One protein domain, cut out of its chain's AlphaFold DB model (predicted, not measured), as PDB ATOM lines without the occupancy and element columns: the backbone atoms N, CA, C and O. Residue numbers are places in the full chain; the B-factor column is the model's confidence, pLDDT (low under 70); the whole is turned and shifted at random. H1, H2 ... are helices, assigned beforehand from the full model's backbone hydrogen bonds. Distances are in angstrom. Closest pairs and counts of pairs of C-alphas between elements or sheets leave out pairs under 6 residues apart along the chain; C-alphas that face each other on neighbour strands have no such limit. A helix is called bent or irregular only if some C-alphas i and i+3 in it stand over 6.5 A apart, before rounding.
ATOM      1  N   ALA A   2      27.031   6.936-114.204       79.50
ATOM      2  CA  ALA A   2      25.699   6.313-114.239       79.50
ATOM      3  C   ALA A   2      25.325   5.553-112.948       79.50
ATOM      4  O   ALA A   2      24.202   5.666-112.466       79.50
ATOM      5  N   GLY A   3      26.278   4.840-112.333       86.62
ATOM      6  CA  GLY A   3      26.040   4.116-111.078       86.62
ATOM      7  C   GLY A   3      25.712   5.015-109.877       86.62
ATOM      8  O   GLY A   3      24.859   4.655-109.070       86.62
ATOM      9  N   TYR A   4      26.342   6.191-109.776       87.69
ATOM     10  CA  TYR A   4      26.055   7.166-108.716       87.69
ATOM     11  C   TYR A   4      24.648   7.744-108.887       87.69
ATOM     12  O   TYR A   4      23.830   7.637-107.975       87.69
ATOM     13  N   LEU A   5      24.345   8.252-110.087       89.25
ATOM     14  CA  LEU A   5      23.046   8.844-110.411       89.25
ATOM     15  C   LEU A   5      21.906   7.837-110.215       89.25
ATOM     16  O   LEU A   5      20.910   8.146-109.573       89.25
ATOM     17  N   LYS A   6      22.080   6.597-110.691       93.88
ATOM     18  CA  LYS A   6      21.089   5.522-110.544       93.88
ATOM     19  C   LYS A   6      20.802   5.192-109.079       93.88
ATOM     20  O   LYS A   6      19.647   4.994-108.718       93.88
ATOM     21  N   ARG A   7      21.831   5.118-108.226       94.00
ATOM     22  CA  ARG A   7      21.650   4.843-106.789       94.00
ATOM     23  C   ARG A   7      21.016   6.029-106.055       94.00
ATOM     24  O   ARG A   7      20.164   5.805-105.204       94.00
ATOM     25  N   MET A   8      21.386   7.254-106.419       94.62
ATOM     26  CA  MET A   8      20.791   8.481-105.887       94.62
ATOM     27  C   MET A   8      19.303   8.579-106.243       94.62
ATOM     28  O   MET A   8      18.473   8.709-105.351       94.62
ATOM     29  N   LEU A   9      18.949   8.420-107.523       95.62
ATOM     30  CA  LEU A   9      17.554   8.428-107.977       95.62
ATOM     31  C   LEU A   9      16.729   7.330-107.307       95.62
ATOM     32  O   LEU A   9      15.622   7.597-106.859       95.62
ATOM     33  N   ARG A  10      17.279   6.114-107.174       96.69
ATOM     34  CA  ARG A  10      16.621   5.026-106.435       96.69
ATOM     35  C   ARG A  10      16.328   5.406-104.987       96.69
ATOM     36  O   ARG A  10      15.248   5.101-104.510       96.69
ATOM     37  N   PHE A  11      17.265   6.063-104.302       96.69
ATOM     38  CA  PHE A  11      17.054   6.513-102.928       96.69
ATOM     39  C   PHE A  11      15.864   7.477-102.823       96.69
ATOM     40  O   PHE A  11      14.932   7.196-102.077       96.69
ATOM     41  N   PHE A  12      15.846   8.553-103.615       95.94
ATOM     42  CA  PHE A  12      14.733   9.509-103.593       95.94
ATOM     43  C   PHE A  12      13.412   8.877-104.051       95.94
ATOM     44  O   PHE A  12      12.377   9.111-103.434       95.94
ATOM     45  N   ALA A  13      13.446   8.002-105.061       96.50
ATOM     46  CA  ALA A  13      12.271   7.263-105.515       96.50
ATOM     47  C   ALA A  13      11.691   6.348-104.424       96.50
ATOM     48  O   ALA A  13      10.474   6.252-104.308       96.50
ATOM     49  N   MET A  14      12.529   5.712-103.595       97.00
ATOM     50  CA  MET A  14      12.056   4.918-102.452       97.00
ATOM     51  C   MET A  14      11.360   5.789-101.399       97.00
ATOM     52  O   MET A  14      10.340   5.371-100.861       97.00
ATOM     53  N   ILE A  15      11.857   7.002-101.136       95.50
ATOM     54  CA  ILE A  15      11.203   7.943-100.211       95.50
ATOM     55  C   ILE A  15       9.855   8.420-100.774       95.50
ATOM     56  O   ILE A  15       8.858   8.413-100.061       95.50
ATOM     57  N   ILE A  16       9.799   8.765-102.065       95.19
ATOM     58  CA  ILE A  16       8.553   9.104-102.780       95.19
ATOM     59  C   ILE A  16       7.545   7.950-102.687       95.19
ATOM     60  O   ILE A  16       6.389   8.165-102.327       95.19
ATOM     61  N   ALA A  17       7.982   6.719-102.963       96.19
ATOM     62  CA  ALA A  17       7.130   5.540-102.855       96.19
ATOM     63  C   ALA A  17       6.628   5.328-101.419       96.19
ATOM     64  O   ALA A  17       5.463   4.994-101.231       96.19
ATOM     65  N   ALA A  18       7.467   5.574-100.408       93.81
ATOM     66  CA  ALA A  18       7.064   5.479 -99.010       93.81
ATOM     67  C   ALA A  18       5.952   6.481 -98.655       93.81
ATOM     68  O   ALA A  18       4.991   6.094 -97.996       93.81
ATOM     69  N   TRP A  19       6.022   7.729 -99.141       92.94
ATOM     70  CA  TRP A  19       4.943   8.712 -98.963       92.94
ATOM     71  C   TRP A  19       3.621   8.240 -99.569       92.94
ATOM     72  O   TRP A  19       2.574   8.327 -98.927       92.94
ATOM     73  N   PHE A  20       3.676   7.700-100.787       93.56
ATOM     74  CA  PHE A  20       2.501   7.151-101.455       93.56
ATOM     75  C   PHE A  20       1.913   5.957-100.693       93.56
ATOM     76  O   PHE A  20       0.710   5.924-100.447       93.56
ATOM     77  N   VAL A  21       2.748   4.999-100.278       91.94
ATOM     78  CA  VAL A  21       2.318   3.807 -99.526       91.94
ATOM     79  C   VAL A  21       1.702   4.191 -98.183       91.94
ATOM     80  O   VAL A  21       0.685   3.620 -97.800       91.94
ATOM     81  N   LEU A  22       2.262   5.185 -97.489       87.94
ATOM     82  CA  LEU A  22       1.697   5.694 -96.240       87.94
ATOM     83  C   LEU A  22       0.283   6.249 -96.456       87.94
ATOM     84  O   LEU A  22      -0.625   5.929 -95.690       87.94
ATOM     85  N   GLY A  23       0.074   7.012 -97.534       86.69
ATOM     86  CA  GLY A  23      -1.262   7.442 -97.948       86.69
ATOM     87  C   GLY A  23      -2.182   6.266 -98.283       86.69
ATOM     88  O   GLY A  23      -3.307   6.211 -97.797       86.69
ATOM     89  N   LEU A  24      -1.698   5.308 -99.080       90.12
ATOM     90  CA  LEU A  24      -2.447   4.122 -99.511       90.12
ATOM     91  C   LEU A  24      -2.987   3.325 -98.322       90.12
ATOM     92  O   LEU A  24      -4.178   3.025 -98.282       90.12
ATOM     93  N   ILE A  25      -2.130   3.025 -97.344       87.25
ATOM     94  CA  ILE A  25      -2.507   2.294 -96.130       87.25
ATOM     95  C   ILE A  25      -3.612   3.044 -95.381       87.25
ATOM     96  O   ILE A  25      -4.606   2.428 -95.000       87.25
ATOM     97  N   GLY A  26      -3.480   4.366 -95.234       80.50
ATOM     98  CA  GLY A  26      -4.496   5.194 -94.584       80.50
ATOM     99  C   GLY A  26      -5.846   5.210 -95.312       80.50
ATOM    100  O   GLY A  26      -6.886   5.291 -94.668       80.50
ATOM    101  N   GLY A  27      -5.850   5.087 -96.642       81.50
ATOM    102  CA  GLY A  27      -7.081   4.997 -97.435       81.50
ATOM    103  C   GLY A  27      -7.767   3.623 -97.394       81.50
ATOM    104  O   GLY A  27      -8.998   3.561 -97.446       81.50
ATOM    105  N   ILE A  28      -6.984   2.536 -97.320       84.88
ATOM    106  CA  ILE A  28      -7.496   1.152 -97.258       84.88
ATOM    107  C   ILE A  28      -8.076   0.855 -95.877       84.88
ATOM    108  O   ILE A  28      -9.170   0.305 -95.787       84.88
ATOM    109  N   TRP A  29      -7.352   1.230 -94.821       77.06
ATOM    110  CA  TRP A  29      -7.716   0.946 -93.435       77.06
ATOM    111  C   TRP A  29      -7.849   2.234 -92.624       77.06
ATOM    112  O   TRP A  29      -6.976   2.549 -91.806       77.06
ATOM    113  N   PRO A  30      -8.958   2.969 -92.784       67.69
ATOM    114  CA  PRO A  30      -9.300   4.005 -91.819       67.69
ATOM    115  C   PRO A  30      -9.465   3.433 -90.397       67.69
ATOM    116  O   PRO A  30      -9.233   4.156 -89.430       67.69
ATOM    117  N   SER A  31      -9.775   2.136 -90.262       54.84
ATOM    118  CA  SER A  31      -9.963   1.369 -89.020       54.84
ATOM    119  C   SER A  31      -8.695   1.140 -88.221       54.84
ATOM    120  O   SER A  31      -8.769   0.875 -87.023       54.84
ATOM    121  N   LEU A  32      -7.514   1.301 -88.823       53.56
ATOM    122  CA  LEU A  32      -6.291   1.425 -88.028       53.56
ATOM    123  C   LEU A  32      -6.339   2.680 -87.130       53.56
ATOM    124  O   LEU A  32      -5.579   2.771 -86.166       53.56
ATOM    125  N   GLY A  33      -7.279   3.597 -87.390       49.25
ATOM    126  CA  GLY A  33      -7.711   4.673 -86.508       49.25
ATOM    127  C   GLY A  33      -6.599   5.649 -86.123       49.25
ATOM    128  O   GLY A  33      -5.431   5.496 -86.482       49.25
ATOM    129  N   ALA A  34      -6.946   6.651 -85.315       49.38
ATOM    130  CA  ALA A  34      -5.954   7.449 -84.604       49.38
ATOM    131  C   ALA A  34      -4.942   6.588 -83.805       49.38
ATOM    132  O   ALA A  34      -3.760   6.888 -83.879       49.38
ATOM    133  N   PRO A  35      -5.285   5.491 -83.099       56.28
ATOM    134  CA  PRO A  35      -4.305   4.835 -82.230       56.28
ATOM    135  C   PRO A  35      -3.204   4.048 -82.956       56.28
ATOM    136  O   PRO A  35      -2.114   3.939 -82.404       56.28
ATOM    137  N   PHE A  36      -3.433   3.523 -84.168       60.03
ATOM    138  CA  PHE A  36      -2.402   2.801 -84.932       60.03
ATOM    139  C   PHE A  36      -1.837   3.642 -86.080       60.03
ATOM    140  O   PHE A  36      -0.633   3.591 -86.339       60.03
ATOM    141  N   ALA A  37      -2.658   4.476 -86.728       64.50
ATOM    142  CA  ALA A  37      -2.174   5.394 -87.752       64.50
ATOM    143  C   ALA A  37      -1.474   6.626 -87.155       64.50
ATOM    144  O   ALA A  37      -0.477   7.063 -87.725       64.50
ATOM    145  N   ALA A  38      -1.903   7.166 -86.001       66.38
ATOM    146  CA  ALA A  38      -1.207   8.305 -85.395       66.38
ATOM    147  C   ALA A  38       0.235   7.987 -85.004       66.38
ATOM    148  O   ALA A  38       1.068   8.802 -85.365       66.38
ATOM    149  N   PRO A  39       0.619   6.862 -84.365       71.38
ATOM    150  CA  PRO A  39       2.036   6.586 -84.128       71.38
ATOM    151  C   PRO A  39       2.808   6.363 -85.433       71.38
ATOM    152  O   PRO A  39       3.955   6.789 -85.538       71.38
ATOM    153  N   LEU A  40       2.187   5.770 -86.458       74.50
ATOM    154  CA  LEU A  40       2.803   5.590 -87.778       74.50
ATOM    155  C   LEU A  40       3.050   6.927 -88.489       74.50
ATOM    156  O   LEU A  40       4.083   7.100 -89.123       74.50
ATOM    157  N   ILE A  41       2.150   7.897 -88.343       75.75
ATOM    158  CA  ILE A  41       2.321   9.258 -88.863       75.75
ATOM    159  C   ILE A  41       3.305  10.042 -87.982       75.75
ATOM    160  O   ILE A  41       4.262  10.620 -88.489       75.75
ATOM    161  N   LEU A  42       3.112  10.014 -86.663       81.06
ATOM    162  CA  LEU A  42       3.879  10.753 -85.656       81.06
ATOM    163  C   LEU A  42       5.343  10.315 -85.611       81.06
ATOM    164  O   LEU A  42       6.207  11.145 -85.365       81.06
ATOM    165  N   LEU A  43       5.640   9.039 -85.865       86.75
ATOM    166  CA  LEU A  43       7.009   8.523 -85.926       86.75
ATOM    167  C   LEU A  43       7.498   8.362 -87.366       86.75
ATOM    168  O   LEU A  43       8.642   8.701 -87.666       86.75
ATOM    169  N   GLY A  44       6.647   7.878 -88.272       86.38
ATOM    170  CA  GLY A  44       7.031   7.588 -89.651       86.38
ATOM    171  C   GLY A  44       7.285   8.838 -90.486       86.38
ATOM    172  O   GLY A  44       8.277   8.867 -91.212       86.38
ATOM    173  N   VAL A  45       6.471   9.897 -90.355       88.38
ATOM    174  CA  VAL A  45       6.704  11.155 -91.090       88.38
ATOM    175  C   VAL A  45       8.025  11.798 -90.646       88.38
ATOM    176  O   VAL A  45       8.861  12.056 -91.518       88.38
ATOM    177  N   PRO A  46       8.316  11.984 -89.338       91.62
ATOM    178  CA  PRO A  46       9.621  12.490 -88.915       91.62
ATOM    179  C   PRO A  46      10.779  11.571 -89.297       91.62
ATOM    180  O   PRO A  46      11.817  12.067 -89.727       91.62
ATOM    181  N   ALA A  47      10.619  10.246 -89.204       93.19
ATOM    182  CA  ALA A  47      11.660   9.304 -89.612       93.19
ATOM    183  C   ALA A  47      11.971   9.403 -91.114       93.19
ATOM    184  O   ALA A  47      13.145   9.417 -91.496       93.19
ATOM    185  N   LEU A  48      10.955   9.528 -91.974       92.44
ATOM    186  CA  LEU A  48      11.131   9.730 -93.415       92.44
ATOM    187  C   LEU A  48      11.776  11.083 -93.725       92.44
ATOM    188  O   LEU A  48      12.679  11.139 -94.559       92.44
ATOM    189  N   LEU A  49      11.388  12.156 -93.026       94.19
ATOM    190  CA  LEU A  49      12.012  13.476 -93.168       94.19
ATOM    191  C   LEU A  49      13.480  13.465 -92.728       94.19
ATOM    192  O   LEU A  49      14.344  13.956 -93.454       94.19
ATOM    193  N   LEU A  50      13.792  12.852 -91.584       95.88
ATOM    194  CA  LEU A  50      15.169  12.671 -91.122       95.88
ATOM    195  C   LEU A  50      15.976  11.837 -92.116       95.88
ATOM    196  O   LEU A  50      17.098  12.206 -92.461       95.88
ATOM    197  N   THR A  51      15.396  10.756 -92.636       95.94
ATOM    198  CA  THR A  51      16.034   9.916 -93.656       95.94
ATOM    199  C   THR A  51      16.300  10.712 -94.932       95.94
ATOM    200  O   THR A  51      17.396  10.621 -95.485       95.94
ATOM    201  N   LEU A  52      15.350  11.540 -95.375       95.75
ATOM    202  CA  LEU A  52      15.503  12.423 -96.530       95.75
ATOM    203  C   LEU A  52      16.636  13.434 -96.318       95.75
ATOM    204  O   LEU A  52      17.490  13.578 -97.195       95.75
ATOM    205  N   LEU A  53      16.689  14.096 -95.159       96.56
ATOM    206  CA  LEU A  53      17.715  15.089 -94.830       96.56
ATOM    207  C   LEU A  53      19.105  14.452 -94.714       96.56
ATOM    208  O   LEU A  53      20.038  14.863 -95.406       96.56
ATOM    209  N   ILE A  54      19.244  13.409 -93.891       96.88
ATOM    210  CA  ILE A  54      20.512  12.697 -93.681       96.88
ATOM    211  C   ILE A  54      20.983  12.077 -94.999       96.88
ATOM    212  O   ILE A  54      22.143  12.237 -95.384       96.88
ATOM    213  N   GLY A  55      20.081  11.419 -95.728       95.00
ATOM    214  CA  GLY A  55      20.367  10.834 -97.032       95.00
ATOM    215  C   GLY A  55      20.841  11.875 -98.041       95.00
ATOM    216  O   GLY A  55      21.852  11.655 -98.707       95.00
ATOM    217  N   SER A  56      20.189  13.037 -98.102       94.88
ATOM    218  CA  SER A  56      20.593  14.144 -98.976       94.88
ATOM    219  C   SER A  56      21.980  14.677 -98.620       94.88
ATOM    220  O   SER A  56      22.807  14.857 -99.512       94.88
ATOM    221  N   ILE A  57      22.297  14.844 -97.331       96.38
ATOM    222  CA  ILE A  57      23.637  15.258 -96.878       96.38
ATOM    223  C   ILE A  57      24.692  14.218 -97.278       96.38
ATOM    224  O   ILE A  57      25.766  14.574 -97.772       96.38
ATOM    225  N   VAL A  58      24.402  12.927 -97.093       96.00
ATOM    226  CA  VAL A  58      25.310  11.830 -97.459       96.00
ATOM    227  C   VAL A  58      25.551  11.802 -98.969       96.00
ATOM    228  O   VAL A  58      26.703  11.707 -99.401       96.00
ATOM    229  N   TRP A  59      24.494  11.913 -99.776       94.06
ATOM    230  CA  TRP A  59      24.606  11.968-101.232       94.06
ATOM    231  C   TRP A  59      25.365  13.210-101.689       94.06
ATOM    232  O   TRP A  59      26.279  13.076-102.494       94.06
ATOM    233  N   LEU A  60      25.109  14.381-101.107       94.00
ATOM    234  CA  LEU A  60      25.838  15.608-101.423       94.00
ATOM    235  C   LEU A  60      27.336  15.478-101.111       94.00
ATOM    236  O   LEU A  60      28.173  15.765-101.967       94.00
ATOM    237  N   LYS A  61      27.695  14.966 -99.923       93.81
ATOM    238  CA  LYS A  61      29.098  14.716 -99.542       93.81
ATOM    239  C   LYS A  61      29.780  13.736-100.498       93.81
ATOM    240  O   LYS A  61      30.926  13.964-100.886       93.81
ATOM    241  N   ARG A  62      29.088  12.664-100.898       90.06
ATOM    242  CA  ARG A  62      29.589  11.714-101.907       90.06
ATOM    243  C   ARG A  62      29.751  12.384-103.272       90.06
ATOM    244  O   ARG A  62      30.775  12.182-103.911       90.06
ATOM    245  N   GLY A  63      28.792  13.215-103.672       88.38
ATOM    246  CA  GLY A  63      28.815  14.016-104.892       88.38
ATOM    247  C   GLY A  63      30.038  14.923-104.979       88.38
ATOM    248  O   GLY A  63      30.716  14.938-105.996       88.38
ATOM    249  N   ILE A  64      30.363  15.632-103.897       89.88
ATOM    250  CA  ILE A  64      31.509  16.552-103.838       89.88
ATOM    251  C   ILE A  64      32.848  15.801-103.913       89.88
ATOM    252  O   ILE A  64      33.775  16.280-104.569       89.88
ATOM    253  N   ARG A  65      32.938  14.634-103.256       88.38
ATOM    254  CA  ARG A  65      34.161  13.816-103.137       88.38
ATOM    255  C   ARG A  65      34.451  12.917-104.342       88.38
ATOM    256  O   ARG A  65      35.502  12.285-104.369       88.38
ATOM    257  N   LEU A  66      33.542  12.811-105.307       85.88
ATOM    258  CA  LEU A  66      33.764  11.986-106.493       85.88
ATOM    259  C   LEU A  66      34.919  12.556-107.339       85.88
ATOM    260  O   LEU A  66      34.896  13.745-107.670       85.88
ATOM    261  N   PRO A  67      35.911  11.731-107.730       79.19
ATOM    262  CA  PRO A  67      36.908  12.138-108.708       79.19
ATOM    263  C   PRO A  67      36.220  12.254-110.072       79.19
ATOM    264  O   PRO A  67      35.692  11.284-110.615       79.19
ATOM    265  N   PHE A  68      36.167  13.473-110.602       74.31
ATOM    266  CA  PHE A  68      35.517  13.789-111.875       74.31
ATOM    267  C   PHE A  68      36.547  14.034-112.979       74.31
ATOM    268  O   PHE A  68      36.485  15.040-113.691       74.31
ATOM    269  N   GLU A  69      37.513  13.129-113.103       76.06
ATOM    270  CA  GLU A  69      38.501  13.175-114.178       76.06
ATOM    271  C   GLU A  69      37.794  13.096-115.542       76.06
ATOM    272  O   GLU A  69      36.900  12.276-115.755       76.06
ATOM    273  N   GLY A  70      38.122  14.027-116.442       77.25
ATOM    274  CA  GLY A  70      37.522  14.124-117.779       77.25
ATOM    275  C   GLY A  70      36.121  14.751-117.850       77.25
ATOM    276  O   GLY A  70      35.552  14.850-118.937       77.25
ATOM    277  N   MET A  71      35.539  15.211-116.737       80.69
ATOM    278  CA  MET A  71      34.196  15.799-116.741       80.69
ATOM    279  C   MET A  71      34.222  17.320-116.928       80.69
ATOM    280  O   MET A  71      34.930  18.042-116.226       80.69
ATOM    281  N   ARG A  72      33.372  17.839-117.824       88.62
ATOM    282  CA  ARG A  72      33.148  19.289-117.948       88.62
ATOM    283  C   ARG A  72      32.656  19.864-116.613       88.62
ATOM    284  O   ARG A  72      31.755  19.295-115.995       88.62
ATOM    285  N   LYS A  73      33.190  21.029-116.214       87.12
ATOM    286  CA  LYS A  73      32.824  21.734-114.964       87.12
ATOM    287  C   LYS A  73      31.304  21.867-114.786       87.12
ATOM    288  O   LYS A  73      30.795  21.619-113.699       87.12
ATOM    289  N   TRP A  74      30.583  22.159-115.869       89.31
ATOM    290  CA  TRP A  74      29.120  22.250-115.884       89.31
ATOM    291  C   TRP A  74      28.407  20.961-115.464       89.31
ATOM    292  O   TRP A  74      27.519  21.001-114.618       89.31
ATOM    293  N   ASN A  75      28.833  19.804-115.975       87.06
ATOM    294  CA  ASN A  75      28.217  18.521-115.625       87.06
ATOM    295  C   ASN A  75      28.445  18.173-114.150       87.06
ATOM    296  O   ASN A  75      27.572  17.587-113.513       87.06
ATOM    297  N   ARG A  76      29.593  18.574-113.592       85.06
ATOM    298  CA  ARG A  76      29.876  18.427-112.161       85.06
ATOM    299  C   ARG A  76      28.936  19.285-111.314       85.06
ATOM    300  O   ARG A  76      28.379  18.777-110.344       85.06
ATOM    301  N   ILE A  77      28.737  20.551-111.689       88.75
ATOM    302  CA  ILE A  77      27.819  21.463-110.988       88.75
ATOM    303  C   ILE A  77      26.390  20.915-111.033       88.75
ATOM    304  O   ILE A  77      25.755  20.811-109.989       88.75
ATOM    305  N   LEU A  78      25.915  20.484-112.206       90.25
ATOM    306  CA  LEU A  78      24.579  19.899-112.361       90.25
ATOM    307  C   LEU A  78      24.403  18.623-111.529       90.25
ATOM    308  O   LEU A  78      23.377  18.450-110.876       90.25
ATOM    309  N   LEU A  79      25.408  17.740-111.496       88.75
ATOM    310  CA  LEU A  79      25.332  16.508-110.711       88.75
ATOM    311  C   LEU A  79      25.258  16.800-109.204       88.75
ATOM    312  O   LEU A  79      24.444  16.202-108.506       88.75
ATOM    313  N   ILE A  80      26.080  17.722-108.700       89.62
ATOM    314  CA  ILE A  80      26.073  18.107-107.281       89.62
ATOM    315  C   ILE A  80      24.770  18.846-106.938       89.62
ATOM    316  O   ILE A  80      24.141  18.534-105.928       89.62
ATOM    317  N   GLY A  81      24.324  19.756-107.809       92.19
ATOM    318  CA  GLY A  81      23.082  20.518-107.661       92.19
ATOM    319  C   GLY A  81      21.808  19.676-107.782       92.19
ATOM    320  O   GLY A  81      20.774  20.050-107.236       92.19
ATOM    321  N   SER A  82      21.873  18.503-108.418       93.88
ATOM    322  CA  SER A  82      20.720  17.601-108.510       93.88
ATOM    323  C   SER A  82      20.280  17.043-107.153       93.88
ATOM    324  O   SER A  82      19.101  16.763-106.975       93.88
ATOM    325  N   VAL A  83      21.183  16.923-106.171       94.38
ATOM    326  CA  VAL A  83      20.854  16.411-104.828       94.38
ATOM    327  C   VAL A  83      19.891  17.338-104.072       94.38
ATOM    328  O   VAL A  83      18.824  16.862-103.682       94.38
ATOM    329  N   PRO A  84      20.194  18.640-103.858       95.56
ATOM    330  CA  PRO A  84      19.254  19.545-103.200       95.56
ATOM    331  C   PRO A  84      17.969  19.721-104.015       95.56
ATOM    332  O   PRO A  84      16.896  19.769-103.424       95.56
ATOM    333  N   ALA A  85      18.049  19.727-105.351       96.06
ATOM    334  CA  ALA A  85      16.859  19.771-106.197       96.06
ATOM    335  C   ALA A  85      15.945  18.553-105.964       96.06
ATOM    336  O   ALA A  85      14.754  18.721-105.722       96.06
ATOM    337  N   LEU A  86      16.494  17.332-105.955       95.88
ATOM    338  CA  LEU A  86      15.731  16.116-105.659       95.88
ATOM    339  C   LEU A  86      15.186  16.104-104.231       95.88
ATOM    340  O   LEU A  86      14.069  15.640-104.026       95.88
ATOM    341  N   CYS A  87      15.931  16.632-103.259       96.19
ATOM    342  CA  CYS A  87      15.448  16.776-101.887       96.19
ATOM    343  C   CYS A  87      14.219  17.691-101.821       96.19
ATOM    344  O   CYS A  87      13.210  17.307-101.235       96.19
ATOM    345  N   VAL A  88      14.283  18.865-102.459       96.81
ATOM    346  CA  VAL A  88      13.168  19.824-102.514       96.81
ATOM    347  C   VAL A  88      11.972  19.220-103.243       96.81
ATOM    348  O   VAL A  88      10.868  19.255-102.714       96.81
ATOM    349  N   ILE A  89      12.181  18.597-104.407       96.56
ATOM    350  CA  ILE A  89      11.111  17.927-105.162       96.56
ATOM    351  C   ILE A  89      10.464  16.823-104.319       96.56
ATOM    352  O   ILE A  89       9.242  16.750-104.237       96.56
ATOM    353  N   THR A  90      11.269  15.997-103.647       95.12
ATOM    354  CA  THR A  90      10.766  14.911-102.794       95.12
ATOM    355  C   THR A  90       9.947  15.461-101.629       95.12
ATOM    356  O   THR A  90       8.864  14.951-101.353       95.12
ATOM    357  N   PHE A  91      10.417  16.530-100.984       94.75
ATOM    358  CA  PHE A  91       9.699  17.186 -99.895       94.75
ATOM    359  C   PHE A  91       8.372  17.801-100.363       94.75
ATOM    360  O   PHE A  91       7.327  17.517 -99.785       94.75
ATOM    361  N   LEU A  92       8.388  18.572-101.456       95.19
ATOM    362  CA  LEU A  92       7.182  19.186-102.025       95.19
ATOM    363  C   LEU A  92       6.174  18.141-102.528       95.19
ATOM    364  O   LEU A  92       4.970  18.380-102.492       95.19
ATOM    365  N   SER A  93       6.644  16.965-102.954       92.94
ATOM    366  CA  SER A  93       5.778  15.870-103.401       92.94
ATOM    367  C   SER A  93       5.064  15.124-102.267       92.94
ATOM    368  O   SER A  93       4.116  14.394-102.544       92.94
ATOM    369  N   MET A  94       5.466  15.316-101.004       90.38
ATOM    370  CA  MET A  94       4.932  14.584 -99.847       90.38
ATOM    371  C   MET A  94       3.404  14.694 -99.736       90.38
ATOM    372  O   MET A  94       2.715  13.677 -99.739       90.38
ATOM    373  N   GLY A  95       2.865  15.916 -99.674       86.81
ATOM    374  CA  GLY A  95       1.422  16.150 -99.542       86.81
ATOM    375  C   GLY A  95       0.607  15.554-100.699       86.81
ATOM    376  O   GLY A  95      -0.289  14.742-100.446       86.81
ATOM    377  N   PRO A  96       0.939  15.882-101.965       90.62
ATOM    378  CA  PRO A  96       0.276  15.308-103.132       90.62
ATOM    379  C   PRO A  96       0.325  13.775-103.181       90.62
ATOM    380  O   PRO A  96      -0.690  13.149-103.469       90.62
ATOM    381  N   LEU A  97       1.469  13.154-102.866       91.50
ATOM    382  CA  LEU A  97       1.616  11.694-102.899       91.50
ATOM    383  C   LEU A  97       0.831  10.995-101.792       91.50
ATOM    384  O   LEU A  97       0.210   9.970-102.060       91.50
ATOM    385  N   ILE A  98       0.820  11.548-100.576       87.19
ATOM    386  CA  ILE A  98      -0.004  11.020 -99.482       87.19
ATOM    387  C   ILE A  98      -1.489  11.130 -99.853       87.19
ATOM    388  O   ILE A  98      -2.240  10.175 -99.672       87.19
ATOM    389  N   SER A  99      -1.916  12.268-100.411       84.81
ATOM    390  CA  SER A  99      -3.294  12.470-100.882       84.81
ATOM    391  C   SER A  99      -3.674  11.469-101.978       84.81
ATOM    392  O   SER A  99      -4.710  10.812-101.878       84.81
ATOM    393  N   LEU A 100      -2.814  11.288-102.984       89.19
ATOM    394  CA  LEU A 100      -3.035  10.343-104.080       89.19
ATOM    395  C   LEU A 100      -3.059   8.888-103.594       89.19
ATOM    396  O   LEU A 100      -3.894   8.101-104.043       89.19
ATOM    397  N   GLY A 101      -2.174   8.535-102.659       89.75
ATOM    398  CA  GLY A 101      -2.182   7.238-101.990       89.75
ATOM    399  C   GLY A 101      -3.502   7.007-101.262       89.75
ATOM    400  O   GLY A 101      -4.170   6.015-101.525       89.75
ATOM    401  N   SER A 102      -3.928   7.959-100.429       85.25
ATOM    402  CA  SER A 102      -5.192   7.910 -99.675       85.25
ATOM    403  C   SER A 102      -6.398   7.717-100.590       85.25
ATOM    404  O   SER A 102      -7.254   6.875-100.330       85.25
ATOM    405  N   PHE A 103      -6.438   8.454-101.700       86.56
ATOM    406  CA  PHE A 103      -7.479   8.328-102.713       86.56
ATOM    407  C   PHE A 103      -7.479   6.938-103.368       86.56
ATOM    408  O   PHE A 103      -8.517   6.283-103.454       86.56
ATOM    409  N   SER A 104      -6.301   6.441-103.753       92.00
ATOM    410  CA  SER A 104      -6.142   5.098-104.326       92.00
ATOM    411  C   SER A 104      -6.553   4.003-103.334       92.00
ATOM    412  O   SER A 104      -7.226   3.045-103.705       92.00
ATOM    413  N   GLY A 105      -6.203   4.160-102.056       90.50
ATOM    414  CA  GLY A 105      -6.605   3.244-100.993       90.50
ATOM    415  C   GLY A 105      -8.118   3.229-100.775       90.50
ATOM    416  O   GLY A 105      -8.705   2.157-100.642       90.50
TER     417      GLY A 105
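Overview. This is residues 2 to 105 of the 211 residues of an uncharacterized protein of Alphaproteobacteria bacterium (UniProt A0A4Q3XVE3). Picture a long, loose bundle of three helices side by side, H1, H2 and arm H3a, running up and down, each against the one before it in the chain; past a bend in H3, its last arm, H3b, packs on the last half of H1, residues 16 to 28, at one end of the rod. The two turns at the rod's ends stick out with residues 31 to 36 and 69 to 75. The printed part has 104 residues with three named helices in the order H1, H2, H3, no named strand, and the class is all helix. The whole is loose, with a radius of gyration of the C-alphas of 16.7 A, and spans 57 by 22 by 20 A.

Arrangement. Begin with the longest helix, H2, residues 30 to 65, which is irregular: C-alphas 31 and 34 are 8.5 A apart, and it has a kink of 70 degrees near residue 37. H1, residues 2 to 28, touches it and forms a helical hairpin with it, at a shallow tilt of 10 degrees, opposite ways; look at Met 8 and Trp 59, whose C-alphas are the closest, 7.0 A apart. H3, residues 73 to 105, was assigned as one helix by its hydrogen bonds but is bent: C-alphas 92 and 95 are 7.0 A apart, and its arms H3a, residues 73 to 92, and H3b, residues 95 to 105, stand at a steep tilt of 55 degrees. H2, with residues 52 to 64 alone, touches residues 79 to 87 of H3a in a second helical hairpin, at a shallow tilt of 11 degrees, opposite ways; the closest C-alphas, of Gly 63 and Ile 80, are 5.5 A apart. H3a also touches H1, residues 86 to 90 alone meeting residues 12 to 16, the same way at 7 degrees, a shallow tilt; the closest C-alphas, of Ile 16 and Thr 90, are 6.2 A apart. H3b touches H1 at a steep tilt of 55 degrees, the same way, and the C-alphas of Leu 24 and Gly 101 come closest, at 4.0 A. H2 and H3b are apart. In H1 and H3b every O i to N i+4 pair is within hydrogen-bond range; in H2 it is 27 of 32, in H3a 14 of 16.

Along the chain. Find C-alpha 2 at (25.699, 6.313, -114.239); from there H1 runs 37.6 A to C-alpha 28. H2 runs 46.0 A from C-alpha 30 to C-alpha 65 at (34.161, 13.816, -103.137). H3a covers 28.8 A from C-alpha 73, with a kink of 31 degrees near residue 84, and H3b 15.3 A, to C-alpha 105 at (-6.605, 3.244, -100.993).

Size, cuts and confidence. The two C-alphas farthest apart are those of Ser 31 and Gly 70, 57.0 A. The printed part has no cut; the link from H1 to H2 is tight, that from H2 to H3 short. Look for low confidence at residues 30 to 38, under 70 in pLDDT; the mean of the printed part is 87.2.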